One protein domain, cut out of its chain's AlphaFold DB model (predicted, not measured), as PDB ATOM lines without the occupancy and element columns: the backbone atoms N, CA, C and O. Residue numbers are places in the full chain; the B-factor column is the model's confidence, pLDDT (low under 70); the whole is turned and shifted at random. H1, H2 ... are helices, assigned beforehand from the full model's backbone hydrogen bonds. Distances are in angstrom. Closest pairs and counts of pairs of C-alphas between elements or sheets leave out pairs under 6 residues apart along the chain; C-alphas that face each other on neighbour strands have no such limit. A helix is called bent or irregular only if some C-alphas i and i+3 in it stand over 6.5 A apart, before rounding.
ATOM      1  N   VAL A   2      23.390 -27.766  36.799       60.22
ATOM      2  CA  VAL A   2      22.228 -27.526  37.688       60.22
ATOM      3  C   VAL A   2      22.352 -26.201  38.463       60.22
ATOM      4  O   VAL A   2      21.395 -25.445  38.537       60.22
ATOM      5  N   VAL A   3      23.556 -25.849  38.938       62.56
ATOM      6  CA  VAL A   3      23.819 -24.606  39.701       62.56
ATOM      7  C   VAL A   3      23.441 -23.326  38.941       62.56
ATOM      8  O   VAL A   3      22.923 -22.396  39.542       62.56
ATOM      9  N   GLU A   4      23.647 -23.273  37.622       66.25
ATOM     10  CA  GLU A   4      23.292 -22.090  36.817       66.25
ATOM     11  C   GLU A   4      21.775 -21.966  36.614       66.25
ATOM     12  O   GLU A   4      21.252 -20.857  36.580       66.25
ATOM     13  N   VAL A   5      21.056 -23.089  36.498       74.31
ATOM     14  CA  VAL A   5      19.587 -23.092  36.396       74.31
ATOM     15  C   VAL A   5      18.968 -22.708  37.737       74.31
ATOM     16  O   VAL A   5      18.086 -21.858  37.781       74.31
ATOM     17  N   LEU A   6      19.505 -23.240  38.838       79.06
ATOM     18  CA  LEU A   6      19.142 -22.820  40.191       79.06
ATOM     19  C   LEU A   6      19.424 -21.330  40.420       79.06
ATOM     20  O   LEU A   6      18.603 -20.655  41.031       79.06
ATOM     21  N   ALA A   7      20.534 -20.798  39.895       83.44
ATOM     22  CA  ALA A   7      20.830 -19.368  39.948       83.44
ATOM     23  C   ALA A   7      19.808 -18.542  39.148       83.44
ATOM     24  O   ALA A   7      19.321 -17.533  39.654       83.44
ATOM     25  N   GLY A   8      19.421 -18.998  37.952       84.25
ATOM     26  CA  GLY A   8      18.374 -18.359  37.150       84.25
ATOM     27  C   GLY A   8      17.012 -18.357  37.852       84.25
ATOM     28  O   GLY A   8      16.355 -17.322  37.922       84.25
ATOM     29  N   ILE A   9      16.608 -19.481  38.451       85.31
ATOM     30  CA  ILE A   9      15.360 -19.592  39.228       85.31
ATOM     31  C   ILE A   9      15.414 -18.719  40.485       85.31
ATOM     32  O   ILE A   9      14.436 -18.045  40.812       85.31
ATOM     33  N   ALA A  10      16.549 -18.699  41.187       86.94
ATOM     34  CA  ALA A  10      16.745 -17.847  42.354       86.94
ATOM     35  C   ALA A  10      16.647 -16.363  41.980       86.94
ATOM     36  O   ALA A  10      16.014 -15.597  42.707       86.94
ATOM     37  N   LEU A  11      17.198 -15.974  40.827       90.06
ATOM     38  CA  LEU A  11      17.089 -14.620  40.297       90.06
ATOM     39  C   LEU A  11      15.632 -14.264  39.974       90.06
ATOM     40  O   LEU A  11      15.160 -13.226  40.430       90.06
ATOM     41  N   VAL A  12      14.888 -15.147  39.294       89.81
ATOM     42  CA  VAL A  12      13.446 -14.958  39.030       89.81
ATOM     43  C   VAL A  12      12.666 -14.794  40.335       89.81
ATOM     44  O   VAL A  12      11.878 -13.862  40.475       89.81
ATOM     45  N   SER A  13      12.900 -15.663  41.320       87.88
ATOM     46  CA  SER A  13      12.198 -15.601  42.607       87.88
ATOM     47  C   SER A  13      12.541 -14.333  43.396       87.88
ATOM     48  O   SER A  13      11.654 -13.692  43.964       87.88
ATOM     49  N   SER A  14      13.818 -13.942  43.411       90.56
ATOM     50  CA  SER A  14      14.299 -12.698  44.021       90.56
ATOM     51  C   SER A  14      13.643 -11.483  43.377       90.56
ATOM     52  O   SER A  14      13.110 -10.617  44.070       90.56
ATOM     53  N   ALA A  15      13.607 -11.463  42.049       89.00
ATOM     54  CA  ALA A  15      12.981 -10.409  41.284       89.00
ATOM     55  C   ALA A  15      11.486 -10.289  41.601       89.00
ATOM     56  O   ALA A  15      11.031  -9.201  41.935       89.00
ATOM     57  N   VAL A  16      10.727 -11.392  41.619       88.62
ATOM     58  CA  VAL A  16       9.307 -11.349  42.017       88.62
ATOM     59  C   VAL A  16       9.126 -10.800  43.431       88.62
ATOM     60  O   VAL A  16       8.185 -10.041  43.667       88.62
ATOM     61  N   LYS A  17      10.002 -11.150  44.380       88.88
ATOM     62  CA  LYS A  17       9.953 -10.593  45.741       88.88
ATOM     63  C   LYS A  17      10.219  -9.088  45.749       88.88
ATOM     64  O   LYS A  17       9.461  -8.371  46.392       88.88
ATOM     65  N   GLY A  18      11.223  -8.624  45.007       86.31
ATOM     66  CA  GLY A  18      11.519  -7.198  44.847       86.31
ATOM     67  C   GLY A  18      10.359  -6.427  44.215       86.31
ATOM     68  O   GLY A  18       9.986  -5.359  44.698       86.31
ATOM     69  N   ILE A  19       9.709  -7.011  43.203       86.25
ATOM     70  CA  ILE A  19       8.502  -6.447  42.587       86.25
ATOM     71  C   ILE A  19       7.380  -6.382  43.620       86.25
ATOM     72  O   ILE A  19       6.808  -5.322  43.823       86.25
ATOM     73  N   LYS A  20       7.096  -7.474  44.340       88.44
ATOM     74  CA  LYS A  20       6.055  -7.495  45.382       88.44
ATOM     75  C   LYS A  20       6.296  -6.461  46.480       88.44
ATOM     76  O   LYS A  20       5.341  -5.835  46.917       88.44
ATOM     77  N   SER A  21       7.540  -6.266  46.919       87.69
ATOM     78  CA  SER A  21       7.847  -5.315  47.992       87.69
ATOM     79  C   SER A  21       7.798  -3.854  47.549       87.69
ATOM     80  O   SER A  21       7.709  -2.975  48.397       87.69
ATOM     81  N   THR A  22       7.881  -3.584  46.245       84.69
ATOM     82  CA  THR A  22       7.931  -2.217  45.706       84.69
ATOM     83  C   THR A  22       6.668  -1.819  44.954       84.69
ATOM     84  O   THR A  22       6.377  -0.631  44.882       84.69
ATOM     85  N   ILE A  23       5.879  -2.765  44.438       84.00
ATOM     86  CA  ILE A  23       4.755  -2.476  43.536       84.00
ATOM     87  C   ILE A  23       3.637  -1.659  44.179       84.00
ATOM     88  O   ILE A  23       2.989  -0.855  43.507       84.00
ATOM     89  N   ASP A  24       3.426  -1.813  45.483       83.00
ATOM     90  CA  ASP A  24       2.410  -1.044  46.196       83.00
ATOM     91  C   ASP A  24       2.828   0.422  46.374       83.00
ATOM     92  O   ASP A  24       1.987   1.319  46.269       83.00
ATOM     93  N   THR A  25       4.125   0.678  46.553       82.00
ATOM     94  CA  THR A  25       4.704   2.014  46.769       82.00
ATOM     95  C   THR A  25       5.209   2.693  45.498       82.00
ATOM     96  O   THR A  25       5.372   3.912  45.488       82.00
ATOM     97  N   ALA A  26       5.466   1.924  44.441       77.44
ATOM     98  CA  ALA A  26       5.982   2.419  43.175       77.44
ATOM     99  C   ALA A  26       4.966   3.366  42.539       77.44
ATOM    100  O   ALA A  26       3.806   3.004  42.306       77.44
ATOM    101  N   LYS A  27       5.416   4.591  42.267       70.00
ATOM    102  CA  LYS A  27       4.631   5.579  41.518       70.00
ATOM    103  C   LYS A  27       4.839   5.402  40.022       70.00
ATOM    104  O   LYS A  27       3.883   5.524  39.266       70.00
ATOM    105  N   ASP A  28       6.059   5.039  39.630       67.50
ATOM    106  CA  ASP A  28       6.449   4.841  38.242       67.50
ATOM    107  C   ASP A  28       7.024   3.438  38.026       67.50
ATOM    108  O   ASP A  28       7.702   2.873  38.884       67.50
ATOM    109  N   ILE A  29       6.838   2.900  36.816       68.38
ATOM    110  CA  ILE A  29       7.399   1.599  36.403       68.38
ATOM    111  C   ILE A  29       8.929   1.532  36.573       68.38
ATOM    112  O   ILE A  29       9.495   0.450  36.677       68.38
ATOM    113  N   LYS A  30       9.605   2.689  36.623       73.69
ATOM    114  CA  LYS A  30      11.057   2.810  36.816       73.69
ATOM    115  C   LYS A  30      11.527   2.207  38.138       73.69
ATOM    116  O   LYS A  30      12.604   1.621  38.159       73.69
ATOM    117  N   ASP A  31      10.707   2.284  39.184       77.81
ATOM    118  CA  ASP A  31      11.033   1.749  40.512       77.81
ATOM    119  C   ASP A  31      11.070   0.209  40.518       77.81
ATOM    120  O   ASP A  31      11.748  -0.406  41.334       77.81
ATOM    121  N   ILE A  32      10.360  -0.413  39.569       80.94
ATOM    122  CA  ILE A  32      10.213  -1.869  39.423       80.94
ATOM    123  C   ILE A  32      11.034  -2.392  38.226       80.94
ATOM    124  O   ILE A  32      11.281  -3.591  38.101       80.94
ATOM    125  N   ALA A  33      11.488  -1.503  37.338       81.56
ATOM    126  CA  ALA A  33      12.120  -1.854  36.069       81.56
ATOM    127  C   ALA A  33      13.354  -2.752  36.236       81.56
ATOM    128  O   ALA A  33      13.491  -3.719  35.490       81.56
ATOM    129  N   GLY A  34      14.199  -2.480  37.237       84.31
ATOM    130  CA  GLY A  34      15.370  -3.315  37.527       84.31
ATOM    131  C   GLY A  34      14.981  -4.746  37.901       84.31
ATOM    132  O   GLY A  34      15.512  -5.701  37.348       84.31
ATOM    133  N   SER A  35      13.966  -4.917  38.751       85.19
ATOM    134  CA  SER A  35      13.476  -6.253  39.103       85.19
ATOM    135  C   SER A  35      12.781  -6.952  37.928       85.19
ATOM    136  O   SER A  35      12.897  -8.163  37.786       85.19
ATOM    137  N   ILE A  36      12.095  -6.227  37.040       85.50
ATOM    138  CA  ILE A  36      11.550  -6.814  35.802       85.50
ATOM    139  C   ILE A  36      12.685  -7.308  34.894       85.50
ATOM    140  O   ILE A  36      12.580  -8.381  34.295       85.50
ATOM    141  N   GLU A  37      13.779  -6.552  34.798       87.12
ATOM    142  CA  GLU A  37      14.964  -6.948  34.040       87.12
ATOM    143  C   GLU A  37      15.643  -8.189  34.635       87.12
ATOM    144  O   GLU A  37      15.940  -9.127  33.890       87.12
ATOM    145  N   ASP A  38      15.805  -8.254  35.958       89.56
ATOM    146  CA  ASP A  38      16.339  -9.429  36.657       89.56
ATOM    147  C   ASP A  38      15.463 -10.670  36.428       89.56
ATOM    148  O   ASP A  38      15.972 -11.753  36.126       89.56
ATOM    149  N   LEU A  39      14.137 -10.510  36.494       90.12
ATOM    150  CA  LEU A  39      13.175 -11.578  36.221       90.12
ATOM    151  C   LEU A  39      13.322 -12.116  34.794       90.12
ATOM    152  O   LEU A  39      13.384 -13.328  34.588       90.12
ATOM    153  N   MET A  40      13.420 -11.223  33.808       89.62
ATOM    154  CA  MET A  40      13.602 -11.599  32.405       89.62
ATOM    155  C   MET A  40      14.953 -12.253  32.147       89.62
ATOM    156  O   MET A  40      15.036 -13.244  31.423       89.62
ATOM    157  N   THR A  41      16.002 -11.734  32.775       89.25
ATOM    158  CA  THR A  41      17.355 -12.279  32.676       89.25
ATOM    159  C   THR A  41      17.414 -13.683  33.262       89.25
ATOM    160  O   THR A  41      17.950 -14.595  32.631       89.25
ATOM    161  N   GLY A  42      16.811 -13.896  34.432       87.00
ATOM    162  CA  GLY A  42      16.726 -15.215  35.054       87.00
ATOM    163  C   GLY A  42      15.908 -16.198  34.214       87.00
ATOM    164  O   GLY A  42      16.342 -17.330  34.001       87.00
ATOM    165  N   ALA A  43      14.780 -15.759  33.645       87.25
ATOM    166  CA  ALA A  43      13.975 -16.586  32.749       87.25
ATOM    167  C   ALA A  43      14.743 -16.989  31.477       87.25
ATOM    168  O   ALA A  43      14.722 -18.155  31.076       87.25
ATOM    169  N   GLU A  44      15.488 -16.056  30.879       88.00
ATOM    170  CA  GLU A  44      16.315 -16.322  29.703       88.00
ATOM    171  C   GLU A  44      17.473 -17.287  30.018       88.00
ATOM    172  O   GLU A  44      17.812 -18.141  29.194       88.00
ATOM    173  N   GLN A  45      18.070 -17.201  31.213       85.81
ATOM    174  CA  GLN A  45      19.098 -18.146  31.668       85.81
ATOM    175  C   GLN A  45      18.549 -19.576  31.766       85.81
ATOM    176  O   GLN A  45      19.191 -20.509  31.271       85.81
ATOM    177  N   VAL A  46      17.353 -19.745  32.339       84.31
ATOM    178  CA  VAL A  46      16.669 -21.045  32.431       84.31
ATOM    179  C   VAL A  46      16.344 -21.582  31.029       84.31
ATOM    180  O   VAL A  46      16.666 -22.728  30.708       84.31
ATOM    181  N   GLU A  47      15.801 -20.746  30.141       80.19
ATOM    182  CA  GLU A  47      15.405 -21.160  28.789       80.19
ATOM    183  C   GLU A  47      16.599 -21.507  27.881       80.19
ATOM    184  O   GLU A  47      16.578 -22.517  27.168       80.19
ATOM    185  N   LYS A  48      17.673 -20.704  27.894       80.81
ATOM    186  CA  LYS A  48      18.882 -20.982  27.098       80.81
ATOM    187  C   LYS A  48      19.485 -22.332  27.466       80.81
ATOM    188  O   LYS A  48      19.926 -23.061  26.578       80.81
ATOM    189  N   LYS A  49      19.495 -22.690  28.749       70.81
ATOM    190  CA  LYS A  49      20.086 -23.948  29.225       70.81
ATOM    191  C   LYS A  49      19.193 -25.155  28.919       70.81
ATOM    192  O   LYS A  49      19.732 -26.173  28.487       70.81
ATOM    193  N   ALA A  50      17.869 -25.007  29.002       65.25
ATOM    194  CA  ALA A  50      16.911 -25.993  28.489       65.25
ATOM    195  C   ALA A  50      17.155 -26.295  26.992       65.25
ATOM    196  O   ALA A  50      17.348 -27.439  26.575       65.25
ATOM    197  N   LYS A  51      17.306 -25.252  26.161       60.47
ATOM    198  CA  LYS A  51      17.610 -25.408  24.722       60.47
ATOM    199  C   LYS A  51      18.995 -26.013  24.447       60.47
ATOM    200  O   LYS A  51      19.165 -26.729  23.458       60.47
ATOM    201  N   VAL A  52      19.996 -25.733  25.286       59.91
ATOM    202  CA  VAL A  52      21.346 -26.318  25.162       59.91
ATOM    203  C   VAL A  52      21.342 -27.814  25.495       59.91
ATOM    204  O   VAL A  52      22.030 -28.567  24.803       59.91
ATOM    205  N   LYS A  53      20.537 -28.268  26.468       55.94
ATOM    206  CA  LYS A  53      20.326 -29.702  26.735       55.94
ATOM    207  C   LYS A  53      19.694 -30.414  25.533       55.94
ATOM    208  O   LYS A  53      20.181 -31.463  25.125       55.94
ATOM    209  N   GLN A  54      18.709 -29.793  24.881       52.12
ATOM    210  CA  GLN A  54      18.058 -30.358  23.690       52.12
ATOM    211  C   GLN A  54      18.958 -30.440  22.441       52.12
ATOM    212  O   GLN A  54      18.724 -31.275  21.568       52.12
ATOM    213  N   LYS A  55      19.991 -29.592  22.314       48.47
ATOM    214  CA  LYS A  55      20.855 -29.545  21.114       48.47
ATOM    215  C   LYS A  55      21.984 -30.585  21.080       48.47
ATOM    216  O   LYS A  55      22.695 -30.654  20.074       48.47
ATOM    217  N   LYS A  56      22.156 -31.428  22.104       46.50
ATOM    218  CA  LYS A  56      23.139 -32.523  22.058       46.50
ATOM    219  C   LYS A  56      22.560 -33.763  21.362       46.50
ATOM    220  O   LYS A  56      21.931 -34.603  21.987       46.50
ATOM    221  N   GLY A  57      22.853 -33.894  20.064       47.59
ATOM    222  CA  GLY A  57      23.021 -35.204  19.421       47.59
ATOM    223  C   GLY A  57      22.052 -35.560  18.292       47.59
ATOM    224  O   GLY A  57      21.156 -36.378  18.471       47.59
ATOM    225  N   ARG A  58      22.332 -35.108  17.061       44.88
ATOM    226  CA  ARG A  58      21.868 -35.828  15.854       44.88
ATOM    227  C   ARG A  58      22.550 -37.201  15.702       44.88
ATOM    228  O   ARG A  58      21.968 -38.097  15.111       44.88
ATOM    229  N   ALA A  59      23.726 -37.385  16.310       47.38
ATOM    230  CA  ALA A  59      24.449 -38.660  16.379       47.38
ATOM    231  C   ALA A  59      23.943 -39.615  17.485       47.38
ATOM    232  O   ALA A  59      24.360 -40.764  17.526       47.38
ATOM    233  N   GLY A  60      23.038 -39.160  18.363       53.06
ATOM    234  CA  GLY A  60      22.539 -39.938  19.502       53.06
ATOM    235  C   GLY A  60      21.116 -40.468  19.341       53.06
ATOM    236  O   GLY A  60      20.684 -41.248  20.173       53.06
ATOM    237  N   GLN A  61      20.365 -40.092  18.300       56.47
ATOM    238  CA  GLN A  61      18.929 -40.419  18.228       56.47
ATOM    239  C   GLN A  61      18.644 -41.929  18.185       56.47
ATOM    240  O   GLN A  61      17.687 -42.379  18.809       56.47
ATOM    241  N   TRP A  62      19.494 -42.719  17.520       53.06
ATOM    242  CA  TRP A  62      19.340 -44.179  17.468       53.06
ATOM    243  C   TRP A  62      19.780 -44.863  18.773       53.06
ATOM    244  O   TRP A  62      19.090 -45.749  19.267       53.06
ATOM    245  N   GLN A  63      20.864 -44.394  19.398       54.56
ATOM    246  CA  GLN A  63      21.293 -44.861  20.725       54.56
ATOM    247  C   GLN A  63      20.278 -44.494  21.817       54.56
ATOM    248  O   GLN A  63      19.989 -45.315  22.681       54.56
ATOM    249  N   ASN A  64      19.663 -43.312  21.732       57.75
ATOM    250  CA  ASN A  64      18.633 -42.861  22.665       57.75
ATOM    251  C   ASN A  64      17.320 -43.645  22.479       57.75
ATOM    252  O   ASN A  64      16.677 -44.026  23.454       57.75
ATOM    253  N   TYR A  65      16.956 -43.961  21.229       55.50
ATOM    254  CA  TYR A  65      15.810 -44.819  20.911       55.50
ATOM    255  C   TYR A  65      15.980 -46.249  21.449       55.50
ATOM    256  O   TYR A  65      15.038 -46.826  21.992       55.50
ATOM    257  N   LEU A  66      17.189 -46.810  21.354       58.78
ATOM    258  CA  LEU A  66      17.506 -48.116  21.933       58.78
ATOM    259  C   LEU A  66      17.551 -48.073  23.467       58.78
ATOM    260  O   LEU A  66      17.002 -48.966  24.110       58.78
ATOM    261  N   ARG A  67      18.109 -47.016  24.069       57.62
ATOM    262  CA  ARG A  67      18.168 -46.837  25.531       57.62
ATOM    263  C   ARG A  67      16.788 -46.753  26.183       57.62
ATOM    264  O   ARG A  67      16.570 -47.369  27.217       57.62
ATOM    265  N   LEU A  68      15.833 -46.064  25.559       57.50
ATOM    266  CA  LEU A  68      14.449 -45.970  26.049       57.50
ATOM    267  C   LEU A  68      13.699 -47.316  26.032       57.50
ATOM    268  O   LEU A  68      12.738 -47.495  26.777       57.50
ATOM    269  N   ARG A  69      14.113 -48.262  25.177       61.75
ATOM    270  CA  ARG A  69      13.474 -49.583  25.022       61.75
ATOM    271  C   ARG A  69      14.038 -50.645  25.962       61.75
ATOM    272  O   ARG A  69      13.314 -51.582  26.292       61.75
ATOM    273  N   PHE A  70      15.285 -50.507  26.412       52.78
ATOM    274  CA  PHE A  70      15.914 -51.442  27.343       52.78
ATOM    275  C   PHE A  70      15.973 -50.821  28.744       52.78
ATOM    276  O   PHE A  70      16.802 -49.973  29.043       52.78
ATOM    277  N   LYS A  71      15.057 -51.264  29.611       53.00
ATOM    278  CA  LYS A  71      14.754 -50.761  30.969       53.00
ATOM    279  C   LYS A  71      15.913 -50.848  31.994       53.00
ATOM    280  O   LYS A  71      15.685 -50.626  33.175       53.00
ATOM    281  N   SER A  72      17.130 -51.195  31.580       46.81
ATOM    282  CA  SER A  72      18.270 -51.499  32.460       46.81
ATOM    283  C   SER A  72      19.568 -50.819  32.019       46.81
ATOM    284  O   SER A  72      20.643 -51.404  32.131       46.81
ATOM    285  N   VAL A  73      19.483 -49.616  31.455       47.69
ATOM    286  CA  VAL A  73      20.677 -48.823  31.154       47.69
ATOM    287  C   VAL A  73      20.931 -47.899  32.336       47.69
ATOM    288  O   VAL A  73      20.058 -47.106  32.683       47.69
ATOM    289  N   GLU A  74      22.106 -48.048  32.951       51.84
ATOM    290  CA  GLU A  74      22.632 -47.196  34.020       51.84
ATOM    291  C   GLU A  74      22.284 -45.719  33.793       51.84
ATOM    292  O   GLU A  74      22.387 -45.205  32.670       51.84
ATOM    293  N   GLU A  75      21.880 -45.043  34.876       47.38
ATOM    294  CA  GLU A  75      21.681 -43.593  34.954       47.38
ATOM    295  C   GLU A  75      23.016 -42.876  34.719       47.38
ATOM    296  O   GLU A  75      23.666 -42.340  35.610       47.38
ATOM    297  N   THR A  76      23.464 -42.881  33.474       46.75
ATOM    298  CA  THR A  76      24.476 -41.962  32.991       46.75
ATOM    299  C   THR A  76      23.838 -40.575  33.042       46.75
ATOM    300  O   THR A  76      22.730 -40.396  32.548       46.75
ATOM    301  N   GLY A  77      24.480 -39.615  33.714       52.66
ATOM    302  CA  GLY A  77      23.990 -38.241  33.921       52.66
ATOM    303  C   GLY A  77      24.028 -37.382  32.652       52.66
ATOM    304  O   GLY A  77      24.667 -36.330  32.614       52.66
ATOM    305  N   ASP A  78      23.420 -37.873  31.578       55.66
ATOM    306  CA  ASP A  78      23.478 -37.324  30.227       55.66
ATOM    307  C   ASP A  78      22.207 -36.573  29.793       55.66
ATOM    308  O   ASP A  78      22.103 -36.171  28.632       55.66
ATOM    309  N   GLY A  79      21.286 -36.263  30.714       55.06
ATOM    310  CA  GLY A  79      20.131 -35.402  30.434       55.06
ATOM    311  C   GLY A  79      18.869 -36.150  30.004       55.06
ATOM    312  O   GLY A  79      17.885 -35.504  29.648       55.06
ATOM    313  N   THR A  80      18.893 -37.485  29.964       56.00
ATOM    314  CA  THR A  80      17.804 -38.309  29.406       56.00
ATOM    315  C   THR A  80      16.985 -39.034  30.467       56.00
ATOM    316  O   THR A  80      16.050 -39.757  30.117       56.00
ATOM    317  N   SER A  81      17.334 -38.902  31.749       64.88
ATOM    318  CA  SER A  81      16.544 -39.522  32.810       64.88
ATOM    319  C   SER A  81      15.184 -38.825  32.908       64.88
ATOM    320  O   SER A  81      15.063 -37.606  32.751       64.88
ATOM    321  N   ILE A  82      14.129 -39.600  33.177       64.50
ATOM    322  CA  ILE A  82      12.776 -39.051  33.366       64.50
ATOM    323  C   ILE A  82      12.782 -37.999  34.486       64.50
ATOM    324  O   ILE A  82      12.062 -37.010  34.398       64.50
ATOM    325  N   GLN A  83      13.630 -38.180  35.503       66.50
ATOM    326  CA  GLN A  83      13.802 -37.244  36.612       66.50
ATOM    327  C   GLN A  83      14.366 -35.893  36.153       66.50
ATOM    328  O   GLN A  83      13.827 -34.855  36.525       66.50
ATOM    329  N   GLU A  84      15.405 -35.880  35.313       67.94
ATOM    330  CA  GLU A  84      16.010 -34.640  34.809       67.94
ATOM    331  C   GLU A  84      15.081 -33.888  33.852       67.94
ATOM    332  O   GLU A  84      14.991 -32.660  33.917       67.94
ATOM    333  N   VAL A  85      14.356 -34.616  32.996       68.94
ATOM    334  CA  VAL A  85      13.350 -34.030  32.096       68.94
ATOM    335  C   VAL A  85      12.166 -33.479  32.895       68.94
ATOM    336  O   VAL A  85      11.687 -32.381  32.611       68.94
ATOM    337  N   ALA A  86      11.704 -34.206  33.917       69.31
ATOM    338  CA  ALA A  86      10.647 -33.736  34.808       69.31
ATOM    339  C   ALA A  86      11.076 -32.473  35.564       69.31
ATOM    340  O   ALA A  86      10.312 -31.510  35.595       69.31
ATOM    341  N   ALA A  87      12.299 -32.441  36.105       75.00
ATOM    342  CA  ALA A  87      12.853 -31.260  36.760       75.00
ATOM    343  C   ALA A  87      12.877 -30.052  35.811       75.00
ATOM    344  O   ALA A  87      12.335 -29.007  36.152       75.00
ATOM    345  N   GLU A  88      13.377 -30.209  34.584       74.62
ATOM    346  CA  GLU A  88      13.434 -29.121  33.598       74.62
ATOM    347  C   GLU A  88      12.045 -28.565  33.238       74.62
ATOM    348  O   GLU A  88      11.850 -27.350  33.148       74.62
ATOM    349  N   ILE A  89      11.052 -29.443  33.055       79.25
ATOM    350  CA  ILE A  89       9.675 -29.023  32.768       79.25
ATOM    351  C   ILE A  89       9.069 -28.299  33.975       79.25
ATOM    352  O   ILE A  89       8.414 -27.268  33.796       79.25
ATOM    353  N   ILE A  90       9.278 -28.813  35.190       81.56
ATOM    354  CA  ILE A  90       8.776 -28.203  36.429       81.56
ATOM    355  C   ILE A  90       9.389 -26.816  36.619       81.56
ATOM    356  O   ILE A  90       8.655 -25.855  36.842       81.56
ATOM    357  N   GLU A  91      10.704 -26.692  36.467       81.50
ATOM    358  CA  GLU A  91      11.439 -25.432  36.577       81.50
ATOM    359  C   GLU A  91      10.934 -24.405  35.559       81.50
ATOM    360  O   GLU A  91      10.609 -23.271  35.919       81.50
ATOM    361  N   LYS A  92      10.764 -24.813  34.295       82.38
ATOM    362  CA  LYS A  92      10.193 -23.951  33.257       82.38
ATOM    363  C   LYS A  92       8.781 -23.488  33.622       82.38
ATOM    364  O   LYS A  92       8.473 -22.303  33.515       82.38
ATOM    365  N   LYS A  93       7.925 -24.401  34.090       87.62
ATOM    366  CA  LYS A  93       6.550 -24.084  34.508       87.62
ATOM    367  C   LYS A  93       6.506 -23.175  35.733       87.62
ATOM    368  O   LYS A  93       5.601 -22.348  35.842       87.62
ATOM    369  N   GLN A  94       7.465 -23.306  36.643       86.75
ATOM    370  CA  GLN A  94       7.605 -22.424  37.796       86.75
ATOM    371  C   GLN A  94       7.969 -21.003  37.355       86.75
ATOM    372  O   GLN A  94       7.308 -20.058  37.775       86.75
ATOM    373  N   VAL A  95       8.943 -20.849  36.454       85.81
ATOM    374  CA  VAL A  95       9.311 -19.541  35.885       85.81
ATOM    375  C   VAL A  95       8.141 -18.915  35.118       85.81
ATOM    376  O   VAL A  95       7.836 -17.742  35.325       85.81
ATOM    377  N   GLU A  96       7.430 -19.692  34.293       87.81
ATOM    378  CA  GLU A  96       6.224 -19.229  33.587       87.81
ATOM    379  C   GLU A  96       5.154 -18.709  34.563       87.81
ATOM    380  O   GLU A  96       4.562 -17.654  34.332       87.81
ATOM    381  N   LYS A  97       4.930 -19.414  35.682       89.12
ATOM    382  CA  LYS A  97       4.012 -18.965  36.740       89.12
ATOM    383  C   LYS A  97       4.453 -17.645  37.365       89.12
ATOM    384  O   LYS A  97       3.607 -16.782  37.567       89.12
ATOM    385  N   GLU A  98       5.735 -17.487  37.676       87.38
ATOM    386  CA  GLU A  98       6.267 -16.269  38.300       87.38
ATOM    387  C   GLU A  98       6.147 -15.051  37.367       87.38
ATOM    388  O   GLU A  98       5.697 -13.987  37.796       87.38
ATOM    389  N   ILE A  99       6.432 -15.225  36.070       88.31
ATOM    390  CA  ILE A  99       6.201 -14.193  35.045       88.31
ATOM    391  C   ILE A  99       4.716 -13.824  34.987       88.31
ATOM    392  O   ILE A  99       4.369 -12.644  34.995       88.31
ATOM    393  N   PHE A 100       3.827 -14.819  34.957       90.62
ATOM    394  CA  PHE A 100       2.387 -14.577  34.897       90.62
ATOM    395  C   PHE A 100       1.869 -13.840  36.139       90.62
ATOM    396  O   PHE A 100       1.109 -12.879  36.026       90.62
ATOM    397  N   GLN A 101       2.308 -14.246  37.334       88.88
ATOM    398  CA  GLN A 101       1.967 -13.557  38.580       88.88
ATOM    399  C   GLN A 101       2.420 -12.100  38.539       88.88
ATOM    400  O   GLN A 101       1.660 -11.199  38.886       88.88
ATOM    401  N   MET A 102       3.633 -11.846  38.064       87.19
ATOM    402  CA  MET A 102       4.137 -10.491  37.915       87.19
ATOM    403  C   MET A 102       3.346  -9.680  36.880       87.19
ATOM    404  O   MET A 102       2.988  -8.539  37.170       87.19
ATOM    405  N   GLN A 103       2.992 -10.257  35.732       90.31
ATOM    406  CA  GLN A 103       2.107  -9.613  34.760       90.31
ATOM    407  C   GLN A 103       0.777  -9.195  35.401       90.31
ATOM    408  O   GLN A 103       0.332  -8.062  35.207       90.31
ATOM    409  N   LEU A 104       0.152 -10.077  36.188       91.25
ATOM    410  CA  LEU A 104      -1.082  -9.758  36.908       91.25
ATOM    411  C   LEU A 104      -0.886  -8.605  37.895       91.25
ATOM    412  O   LEU A 104      -1.712  -7.698  37.938       91.25
ATOM    413  N   MET A 105       0.202  -8.624  38.667       88.50
ATOM    414  CA  MET A 105       0.515  -7.578  39.642       88.50
ATOM    415  C   MET A 105       0.712  -6.214  38.964       88.50
ATOM    416  O   MET A 105       0.104  -5.229  39.378       88.50
ATOM    417  N   ILE A 106       1.491  -6.168  37.881       88.44
ATOM    418  CA  ILE A 106       1.746  -4.945  37.105       88.44
ATOM    419  C   ILE A 106       0.453  -4.424  36.486       88.44
ATOM    420  O   ILE A 106       0.126  -3.253  36.661       88.44
ATOM    421  N   ASN A 107      -0.324  -5.290  35.836       90.94
ATOM    422  CA  ASN A 107      -1.579  -4.875  35.213       90.94
ATOM    423  C   ASN A 107      -2.610  -4.403  36.250       90.94
ATOM    424  O   ASN A 107      -3.348  -3.448  36.019       90.94
ATOM    425  N   LYS A 108      -2.659  -5.040  37.426       90.88
ATOM    426  CA  LYS A 108      -3.542  -4.615  38.518       90.88
ATOM    427  C   LYS A 108      -3.187  -3.211  39.018       90.88
ATOM    428  O   LYS A 108      -4.087  -2.458  39.375       90.88
ATOM    429  N   LYS A 109      -1.896  -2.872  39.066       86.25
ATOM    430  CA  LYS A 109      -1.410  -1.586  39.583       86.25
ATOM    431  C   LYS A 109      -1.494  -0.458  38.555       86.25
ATOM    432  O   LYS A 109      -1.934   0.633  38.900       86.25
ATOM    433  N   PHE A 110      -1.052  -0.710  37.325       86.81
ATOM    434  CA  PHE A 110      -0.829   0.326  36.308       86.81
ATOM    435  C   PHE A 110      -1.879   0.347  35.189       86.81
ATOM    436  O   PHE A 110      -1.877   1.266  34.373       86.81
ATOM    437  N   GLY A 111      -2.801  -0.618  35.177       87.94
ATOM    438  CA  GLY A 111      -3.872  -0.716  34.192       87.94
ATOM    439  C   GLY A 111      -3.797  -1.992  33.357       87.94
ATOM    440  O   GLY A 111      -2.781  -2.685  33.284       87.94
ATOM    441  N   ALA A 112      -4.912  -2.336  32.715       90.88
ATOM    442  CA  ALA A 112      -4.952  -3.499  31.838       90.88
ATOM    443  C   ALA A 112      -3.930  -3.351  30.697       90.88
ATOM    444  O   ALA A 112      -3.734  -2.262  30.169       90.88
ATOM    445  N   ASN A 113      -3.305  -4.463  30.304       90.06
ATOM    446  CA  ASN A 113      -2.325  -4.552  29.214       90.06
ATOM    447  C   ASN A 113      -1.004  -3.780  29.373       90.06
ATOM    448  O   ASN A 113      -0.141  -3.967  28.518       90.06
TER     449      ASN A 113
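AT A GLANCE: This is residues 2 to 113 of the 182 residues of an uncharacterized protein of marine metagenome (UniProt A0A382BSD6). Three long helices, H1, H2 and H4, run side by side as an up-and-down bundle, each running against the one before it in the chain. Beyond one end lies short H3, and residues 57 to 63 and 69 to 77 stick out. The 112 printed residues, with four named helices, H1 to H4, and no named strand, are all helix by class. The whole is a loose rod, 59 by 23 by 21 A, with a radius of gyration of the C-alphas of 18.6 A.

HOW THE PARTS SIT: H4, residues 82 to 110, touches H1, residues 2 to 23, the same way at a shallow 17 degrees, closest C-alphas Val 16 and Met 102, 6.7 A. H2, residues 30 to 54, makes a hairpin with H1, closest C-alphas Gly 8 and Gly 42, 4.1 A. H2 touches H4 with residues 39 to 50 alone, closest C-alphas Ala 43 and Val 95, 6.3 A. H3, residues 61 to 69, touches no helix. O i to N i+4 pairs are within hydrogen-bond range throughout H1 and H4, 19 of 21 in H2, 4 of 5 in H3.

IN THESE COORDINATES: H4 spans 41.8 A from C-alpha 82 at (12.776, -39.051, 33.366), H1 31.1 A from C-alpha 2 at (22.228, -27.526, 37.688). H2, 36.4 A, is irregular: C-alphas 31 and 34 are 7.3 A apart.

THE WHOLE: The printed part has no cut. The H3 to H4 link is long. Model pLDDT is under 70 at residues 2 to 4, 28 to 29 and 50 to 86.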